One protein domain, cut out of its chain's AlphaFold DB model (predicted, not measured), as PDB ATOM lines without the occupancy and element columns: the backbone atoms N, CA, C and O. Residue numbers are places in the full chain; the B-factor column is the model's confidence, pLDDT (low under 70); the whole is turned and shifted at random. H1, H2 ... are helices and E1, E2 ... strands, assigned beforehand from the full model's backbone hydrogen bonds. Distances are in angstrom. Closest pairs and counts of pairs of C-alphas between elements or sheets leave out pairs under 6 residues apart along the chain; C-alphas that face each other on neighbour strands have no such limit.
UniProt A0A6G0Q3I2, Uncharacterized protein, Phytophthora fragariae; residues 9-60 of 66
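AT A GLANCE: This is residues 9 to 60 of the 66 residues of an uncharacterized protein of Phytophthora fragariae (UniProt A0A6G0Q3I2). A two-stranded hairpin, E1 and E2, makes one end; a triangle of helices, H1, H2 and H3, makes the other. The printed part has 52 residues, class mixed, ordered H1, H2, E1, E2, H3. It is compact, radius of gyration of the C-alphas 10.7 A, spanning 30 by 21 by 19 A.

IN THESE COORDINATES: Find E1, residues 34 to 37, from C-alpha 34 at (56.600, 42.679, 150.434); E2 is residues 40 to 43. H1 is residues 9 to 18, H2 23 to 28, and H3 48 to 58, ending at (67.433, 60.210, 149.198).

HOW THE PARTS SIT: In the antiparallel hairpin E1 and E2, N 35 and O 42, 2.8 A apart, lie within hydrogen-bond range, as does every O i to N i+4 pair of the helices. H3 touches H1 at a steep tilt of 42 degrees, the closest C-alphas being Tyr 53 and Met 13, 6.7 A. H2 only just touches H3, with 3 pairs of C-alphas within 8 A.

THE WHOLE: Without a cut, the printed part reaches 32.3 A, from C-alpha 11 to C-alpha 38; residue 60 is under pLDDT 70.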
ATOM      1  N   ALA A   9      76.672  45.164 147.551       85.25
ATOM      2  CA  ALA A   9      75.221  45.303 147.567       85.25
ATOM      3  C   ALA A   9      74.794  46.738 147.216       85.25
ATOM      4  O   ALA A   9      73.935  46.923 146.356       85.25
ATOM      5  N   ASP A  10      75.466  47.740 147.781       86.94
ATOM      6  CA  ASP A  10      75.350  49.156 147.440       86.94
ATOM      7  C   ASP A  10      75.672  49.383 145.966       86.94
ATOM      8  O   ASP A  10      74.862  49.956 145.239       86.94
ATOM      9  N   ALA A  11      76.802  48.861 145.479       87.25
ATOM     10  CA  ALA A  11      77.174  48.994 144.072       87.25
ATOM     11  C   ALA A  11      76.121  48.372 143.135       87.25
ATOM     12  O   ALA A  11      75.786  48.946 142.094       87.25
ATOM     13  N   LYS A  12      75.565  47.208 143.498       89.75
ATOM     14  CA  LYS A  12      74.481  46.563 142.744       89.75
ATOM     15  C   LYS A  12      73.209  47.418 142.770       89.75
ATOM     16  O   LYS A  12      72.586  47.555 141.717       89.75
ATOM     17  N   MET A  13      72.850  47.993 143.919       90.56
ATOM     18  CA  MET A  13      71.638  48.798 144.122       90.56
ATOM     19  C   MET A  13      71.702  50.094 143.312       90.56
ATOM     20  O   MET A  13      70.867  50.317 142.433       90.56
ATOM     21  N   VAL A  14      72.762  50.880 143.523       89.50
ATOM     22  CA  VAL A  14      73.048  52.128 142.802       89.50
ATOM     23  C   VAL A  14      73.000  51.900 141.295       89.50
ATOM     24  O   VAL A  14      72.357  52.656 140.572       89.50
ATOM     25  N   ARG A  15      73.594  50.801 140.808       89.00
ATOM     26  CA  ARG A  15      73.569  50.456 139.383       89.00
ATOM     27  C   ARG A  15      72.161  50.263 138.836       89.00
ATOM     28  O   ARG A  15      71.922  50.607 137.681       89.00
ATOM     29  N   GLN A  16      71.255  49.638 139.587       91.06
ATOM     30  CA  GLN A  16      69.888  49.463 139.098       91.06
ATOM     31  C   GLN A  16      69.098  50.775 139.150       91.06
ATOM     32  O   GLN A  16      68.345  51.037 138.214       91.06
ATOM     33  N   ILE A  17      69.303  51.591 140.190       89.81
ATOM     34  CA  ILE A  17      68.681  52.917 140.319       89.81
ATOM     35  C   ILE A  17      69.116  53.813 139.152       89.81
ATOM     36  O   ILE A  17      68.272  54.342 138.437       89.81
ATOM     37  N   ALA A  18      70.421  53.899 138.880       87.44
ATOM     38  CA  ALA A  18      70.975  54.708 137.793       87.44
ATOM     39  C   ALA A  18      70.542  54.240 136.389       87.44
ATOM     40  O   ALA A  18      70.562  55.018 135.440       87.44
ATOM     41  N   LYS A  19      70.128  52.973 136.240       88.56
ATOM     42  CA  LYS A  19      69.531  52.451 134.998       88.56
ATOM     43  C   LYS A  19      68.068  52.865 134.799       88.56
ATOM     44  O   LYS A  19      67.514  52.560 133.749       88.56
ATOM     45  N   GLY A  20      67.440  53.502 135.789       87.88
ATOM     46  CA  GLY A  20      66.027  53.880 135.739       87.88
ATOM     47  C   GLY A  20      65.066  52.695 135.860       87.88
ATOM     48  O   GLY A  20      63.932  52.780 135.396       87.88
ATOM     49  N   ASN A  21      65.501  51.575 136.448       90.88
ATOM     50  CA  ASN A  21      64.615  50.431 136.676       90.88
ATOM     51  C   ASN A  21      63.529  50.769 137.714       90.88
ATOM     52  O   ASN A  21      63.773  51.546 138.638       90.88
ATOM     53  N   SER A  22      62.350  50.144 137.602       91.12
ATOM     54  CA  SER A  22      61.271  50.338 138.580       91.12
ATOM     55  C   SER A  22      61.640  49.783 139.957       91.12
ATOM     56  O   SER A  22      62.410  48.827 140.062       91.12
ATOM     57  N   ALA A  23      61.050  50.345 141.016       90.69
ATOM     58  CA  ALA A  23      61.261  49.874 142.384       90.69
ATOM     59  C   ALA A  23      60.981  48.369 142.525       90.69
ATOM     60  O   ALA A  23      61.770  47.671 143.156       90.69
ATOM     61  N   GLU A  24      59.921  47.851 141.883       93.62
ATOM     62  CA  GLU A  24      59.619  46.413 141.898       93.62
ATOM     63  C   GLU A  24      60.753  45.584 141.308       93.62
ATOM     64  O   GLU A  24      61.208  44.629 141.929       93.62
ATOM     65  N   HIS A  25      61.255  45.975 140.135       93.69
ATOM     66  CA  HIS A  25      62.326  45.242 139.470       93.69
ATOM     67  C   HIS A  25      63.631  45.267 140.268       93.69
ATOM     68  O   HIS A  25      64.389  44.296 140.261       93.69
ATOM     69  N   ILE A  26      63.927  46.395 140.916       93.62
ATOM     70  CA  ILE A  26      65.118  46.536 141.747       93.62
ATOM     71  C   ILE A  26      64.982  45.630 142.966       93.62
ATOM     72  O   ILE A  26      65.818  44.750 143.142       93.62
ATOM     73  N   LEU A  27      63.925  45.806 143.755       94.06
ATOM     74  CA  LEU A  27      63.735  45.133 145.040       94.06
ATOM     75  C   LEU A  27      63.512  43.619 144.888       94.06
ATOM     76  O   LEU A  27      64.007  42.857 145.715       94.06
ATOM     77  N   ASP A  28      62.920  43.159 143.778       94.31
ATOM     78  CA  ASP A  28      62.818  41.726 143.464       94.31
ATOM     79  C   ASP A  28      64.203  41.072 143.265       94.31
ATOM     80  O   ASP A  28      64.406  39.926 143.655       94.31
ATOM     81  N   LYS A  29      65.208  41.789 142.728       92.06
ATOM     82  CA  LYS A  29      66.588  41.260 142.582       92.06
ATOM     83  C   LYS A  29      67.363  41.147 143.890       92.06
ATOM     84  O   LYS A  29      68.474  40.595 143.883       92.06
ATOM     85  N   PHE A  30      66.850  41.764 144.944       91.31
ATOM     86  CA  PHE A  30      67.378  41.685 146.300       91.31
ATOM     87  C   PHE A  30      66.474  40.831 147.197       91.31
ATOM     88  O   PHE A  30      66.723  40.761 148.389       91.31
ATOM     89  N   GLU A  31      65.460  40.169 146.622       93.25
ATOM     90  CA  GLU A  31      64.542  39.277 147.341       93.25
ATOM     91  C   GLU A  31      63.852  39.959 148.535       93.25
ATOM     92  O   GLU A  31      63.502  39.316 149.524       93.25
ATOM     93  N   VAL A  32      63.624  41.275 148.430       93.06
ATOM     94  CA  VAL A  32      63.032  42.067 149.512       93.06
ATOM     95  C   VAL A  32      61.579  41.637 149.717       93.06
ATOM     96  O   VAL A  32      60.770  41.729 148.784       93.06
ATOM     97  N   PRO A  33      61.194  41.209 150.931       94.25
ATOM     98  CA  PRO A  33      59.832  40.797 151.204       94.25
ATOM     99  C   PRO A  33      58.870  41.981 151.080       94.25
ATOM    100  O   PRO A  33      59.161  43.117 151.473       94.25
ATOM    101  N   TYR A  34      57.674  41.703 150.564       95.06
ATOM    102  CA  TYR A  34      56.600  42.679 150.434       95.06
ATOM    103  C   TYR A  34      55.234  42.045 150.684       95.06
ATOM    104  O   TYR A  34      55.033  40.837 150.562       95.06
ATOM    105  N   LYS A  35      54.261  42.900 150.990       94.56
ATOM    106  CA  LYS A  35      52.836  42.569 151.003       94.56
ATOM    107  C   LYS A  35      52.132  43.338 149.898       94.56
ATOM    108  O   LYS A  35      52.520  44.454 149.564       94.56
ATOM    109  N   VAL A  36      51.073  42.761 149.340       94.31
ATOM    110  CA  VAL A  36      50.218  43.466 148.379       94.31
ATOM    111  C   VAL A  36      49.017  44.034 149.129       94.31
ATOM    112  O   VAL A  36      48.191  43.288 149.647       94.31
ATOM    113  N   VAL A  37      48.915  45.362 149.189       93.50
ATOM    114  CA  VAL A  37      47.815  46.084 149.842       93.50
ATOM    115  C   VAL A  37      47.137  46.961 148.798       93.50
ATOM    116  O   VAL A  37      47.773  47.823 148.196       93.50
ATOM    117  N   LYS A  38      45.840  46.735 148.553       92.62
ATOM    118  CA  LYS A  38      45.057  47.461 147.528       92.62
ATOM    119  C   LYS A  38      45.733  47.465 146.142       92.62
ATOM    120  O   LYS A  38      45.750  48.482 145.456       92.62
ATOM    121  N   GLY A  39      46.334  46.336 145.755       90.38
ATOM    122  CA  GLY A  39      47.025  46.179 144.469       90.38
ATOM    123  C   GLY A  39      48.406  46.842 144.378       90.38
ATOM    124  O   GLY A  39      49.021  46.787 143.319       90.38
ATOM    125  N   LYS A  40      48.917  47.442 145.462       89.44
ATOM    126  CA  LYS A  40      50.260  48.040 145.523       89.44
ATOM    127  C   LYS A  40      51.185  47.207 146.406       89.44
ATOM    128  O   LYS A  40      50.749  46.691 147.437       89.44
ATOM    129  N   ARG A  41      52.456  47.089 146.017       92.38
ATOM    130  CA  ARG A  41      53.486  46.452 146.847       92.38
ATOM    131  C   ARG A  41      53.901  47.395 147.974       92.38
ATOM    132  O   ARG A  41      54.243  48.548 147.729       92.38
ATOM    133  N   VAL A  42      53.858  46.886 149.196       92.19
ATOM    134  CA  VAL A  42      54.340  47.540 150.412       92.19
ATOM    135  C   VAL A  42      55.478  46.685 150.948       92.19
ATOM    136  O   VAL A  42      55.259  45.536 151.337       92.19
ATOM    137  N   TYR A  43      56.691  47.221 150.899       92.88
ATOM    138  CA  TYR A  43      57.904  46.515 151.304       92.88
ATOM    139  C   TYR A  43      58.087  46.567 152.819       92.88
ATOM    140  O   TYR A  43      57.558  47.449 153.496       92.88
ATOM    141  N   HIS A  44      58.817  45.597 153.360       89.69
ATOM    142  CA  HIS A  44      59.136  45.579 154.781       89.69
ATOM    143  C   HIS A  44      60.178  46.660 155.105       89.69
ATOM    144  O   HIS A  44      61.329  46.557 154.698       89.69
ATOM    145  N   GLU A  45      59.786  47.667 155.886       87.19
ATOM    146  CA  GLU A  45      60.627  48.835 156.208       87.19
ATOM    147  C   GLU A  45      61.919  48.490 156.966       87.19
ATOM    148  O   GLU A  45      62.897  49.224 156.881       87.19
ATOM    149  N   ASN A  46      61.940  47.352 157.665       90.50
ATOM    150  CA  ASN A  46      63.101  46.874 158.419       90.50
ATOM    151  C   ASN A  46      64.036  45.973 157.598       90.50
ATOM    152  O   ASN A  46      65.030  45.480 158.135       90.50
ATOM    153  N   ASP A  47      63.709  45.701 156.334       93.69
ATOM    154  CA  ASP A  47      64.569  44.900 155.477       93.69
ATOM    155  C   ASP A  47      65.843  45.692 155.113       93.69
ATOM    156  O   ASP A  47      65.738  46.826 154.630       93.69
ATOM    157  N   PRO A  48      67.054  45.143 155.332       92.81
ATOM    158  CA  PRO A  48      68.299  45.867 155.085       92.81
ATOM    159  C   PRO A  48      68.450  46.372 153.646       92.81
ATOM    160  O   PRO A  48      69.011  47.448 153.429       92.81
ATOM    161  N   ASP A  49      67.958  45.620 152.659       93.00
ATOM    162  CA  ASP A  49      68.030  45.996 151.251       93.00
ATOM    163  C   ASP A  49      66.991  47.061 150.893       93.00
ATOM    164  O   ASP A  49      67.288  47.964 150.106       93.00
ATOM    165  N   TYR A  50      65.818  47.036 151.528       93.44
ATOM    166  CA  TYR A  50      64.854  48.129 151.403       93.44
ATOM    167  C   TYR A  50      65.373  49.436 152.022       93.44
ATOM    168  O   TYR A  50      65.307  50.490 151.385       93.44
ATOM    169  N   VAL A  51      65.965  49.378 153.219       93.25
ATOM    170  CA  VAL A  51      66.597  50.545 153.864       93.25
ATOM    171  C   VAL A  51      67.722  51.100 152.992       93.25
ATOM    172  O   VAL A  51      67.821  52.310 152.782       93.25
ATOM    173  N   ARG A  52      68.552  50.216 152.425       92.06
ATOM    174  CA  ARG A  52      69.606  50.584 151.472       92.06
ATOM    175  C   ARG A  52      69.034  51.282 150.240       92.06
ATOM    176  O   ARG A  52      69.566  52.309 149.826       92.06
ATOM    177  N   TYR A  53      67.969  50.742 149.655       92.25
ATOM    178  CA  TYR A  53      67.293  51.344 148.510       92.25
ATOM    179  C   TYR A  53      66.808  52.766 148.821       92.25
ATOM    180  O   TYR A  53      67.130  53.692 148.078       92.25
ATOM    181  N   MET A  54      66.124  52.958 149.954       92.38
ATOM    182  CA  MET A  54      65.636  54.272 150.393       92.38
ATOM    183  C   MET A  54      66.777  55.272 150.607       92.38
ATOM    184  O   MET A  54      66.726  56.378 150.070       92.38
ATOM    185  N   LYS A  55      67.857  54.859 151.283       89.81
ATOM    186  CA  LYS A  55      69.067  55.677 151.472       89.81
ATOM    187  C   LYS A  55      69.624  56.207 150.145       89.81
ATOM    188  O   LYS A  55      70.022  57.368 150.058       89.81
ATOM    189  N   TRP A  56      69.679  55.361 149.116       89.38
ATOM    190  CA  TRP A  56      70.214  55.746 147.808       89.38
ATOM    191  C   TRP A  56      69.251  56.610 146.988       89.38
ATOM    192  O   TRP A  56      69.721  57.432 146.206       89.38
ATOM    193  N   LEU A  57      67.936  56.481 147.184       87.69
ATOM    194  CA  LEU A  57      66.962  57.404 146.592       87.69
ATOM    195  C   LEU A  57      67.053  58.812 147.196       87.69
ATOM    196  O   LEU A  57      66.950  59.796 146.466       87.69
ATOM    197  N   GLU A  58      67.278  58.920 148.508       87.00
ATOM    198  CA  GLU A  58      67.433  60.210 149.198       87.00
ATOM    199  C   GLU A  58      68.681  60.982 148.749       87.00
ATOM    200  O   GLU A  58      68.694  62.210 148.789       87.00
ATOM    201  N   HIS A  59      69.725  60.285 148.284       78.50
ATOM    202  CA  HIS A  59      70.947  60.915 147.768       78.50
ATOM    203  C   HIS A  59      70.750  61.675 146.441       78.50
ATOM    204  O   HIS A  59      71.652  62.403 146.025       78.50
ATOM    205  N   GLY A  60      69.584  61.568 145.793       68.12
ATOM    206  CA  GLY A  60      69.276  62.285 144.555       68.12
ATOM    207  C   GLY A  60      69.735  61.547 143.289       68.12
ATOM    208  O   GLY A  60      69.972  60.340 143.326       68.12
TER     209      GLY A  60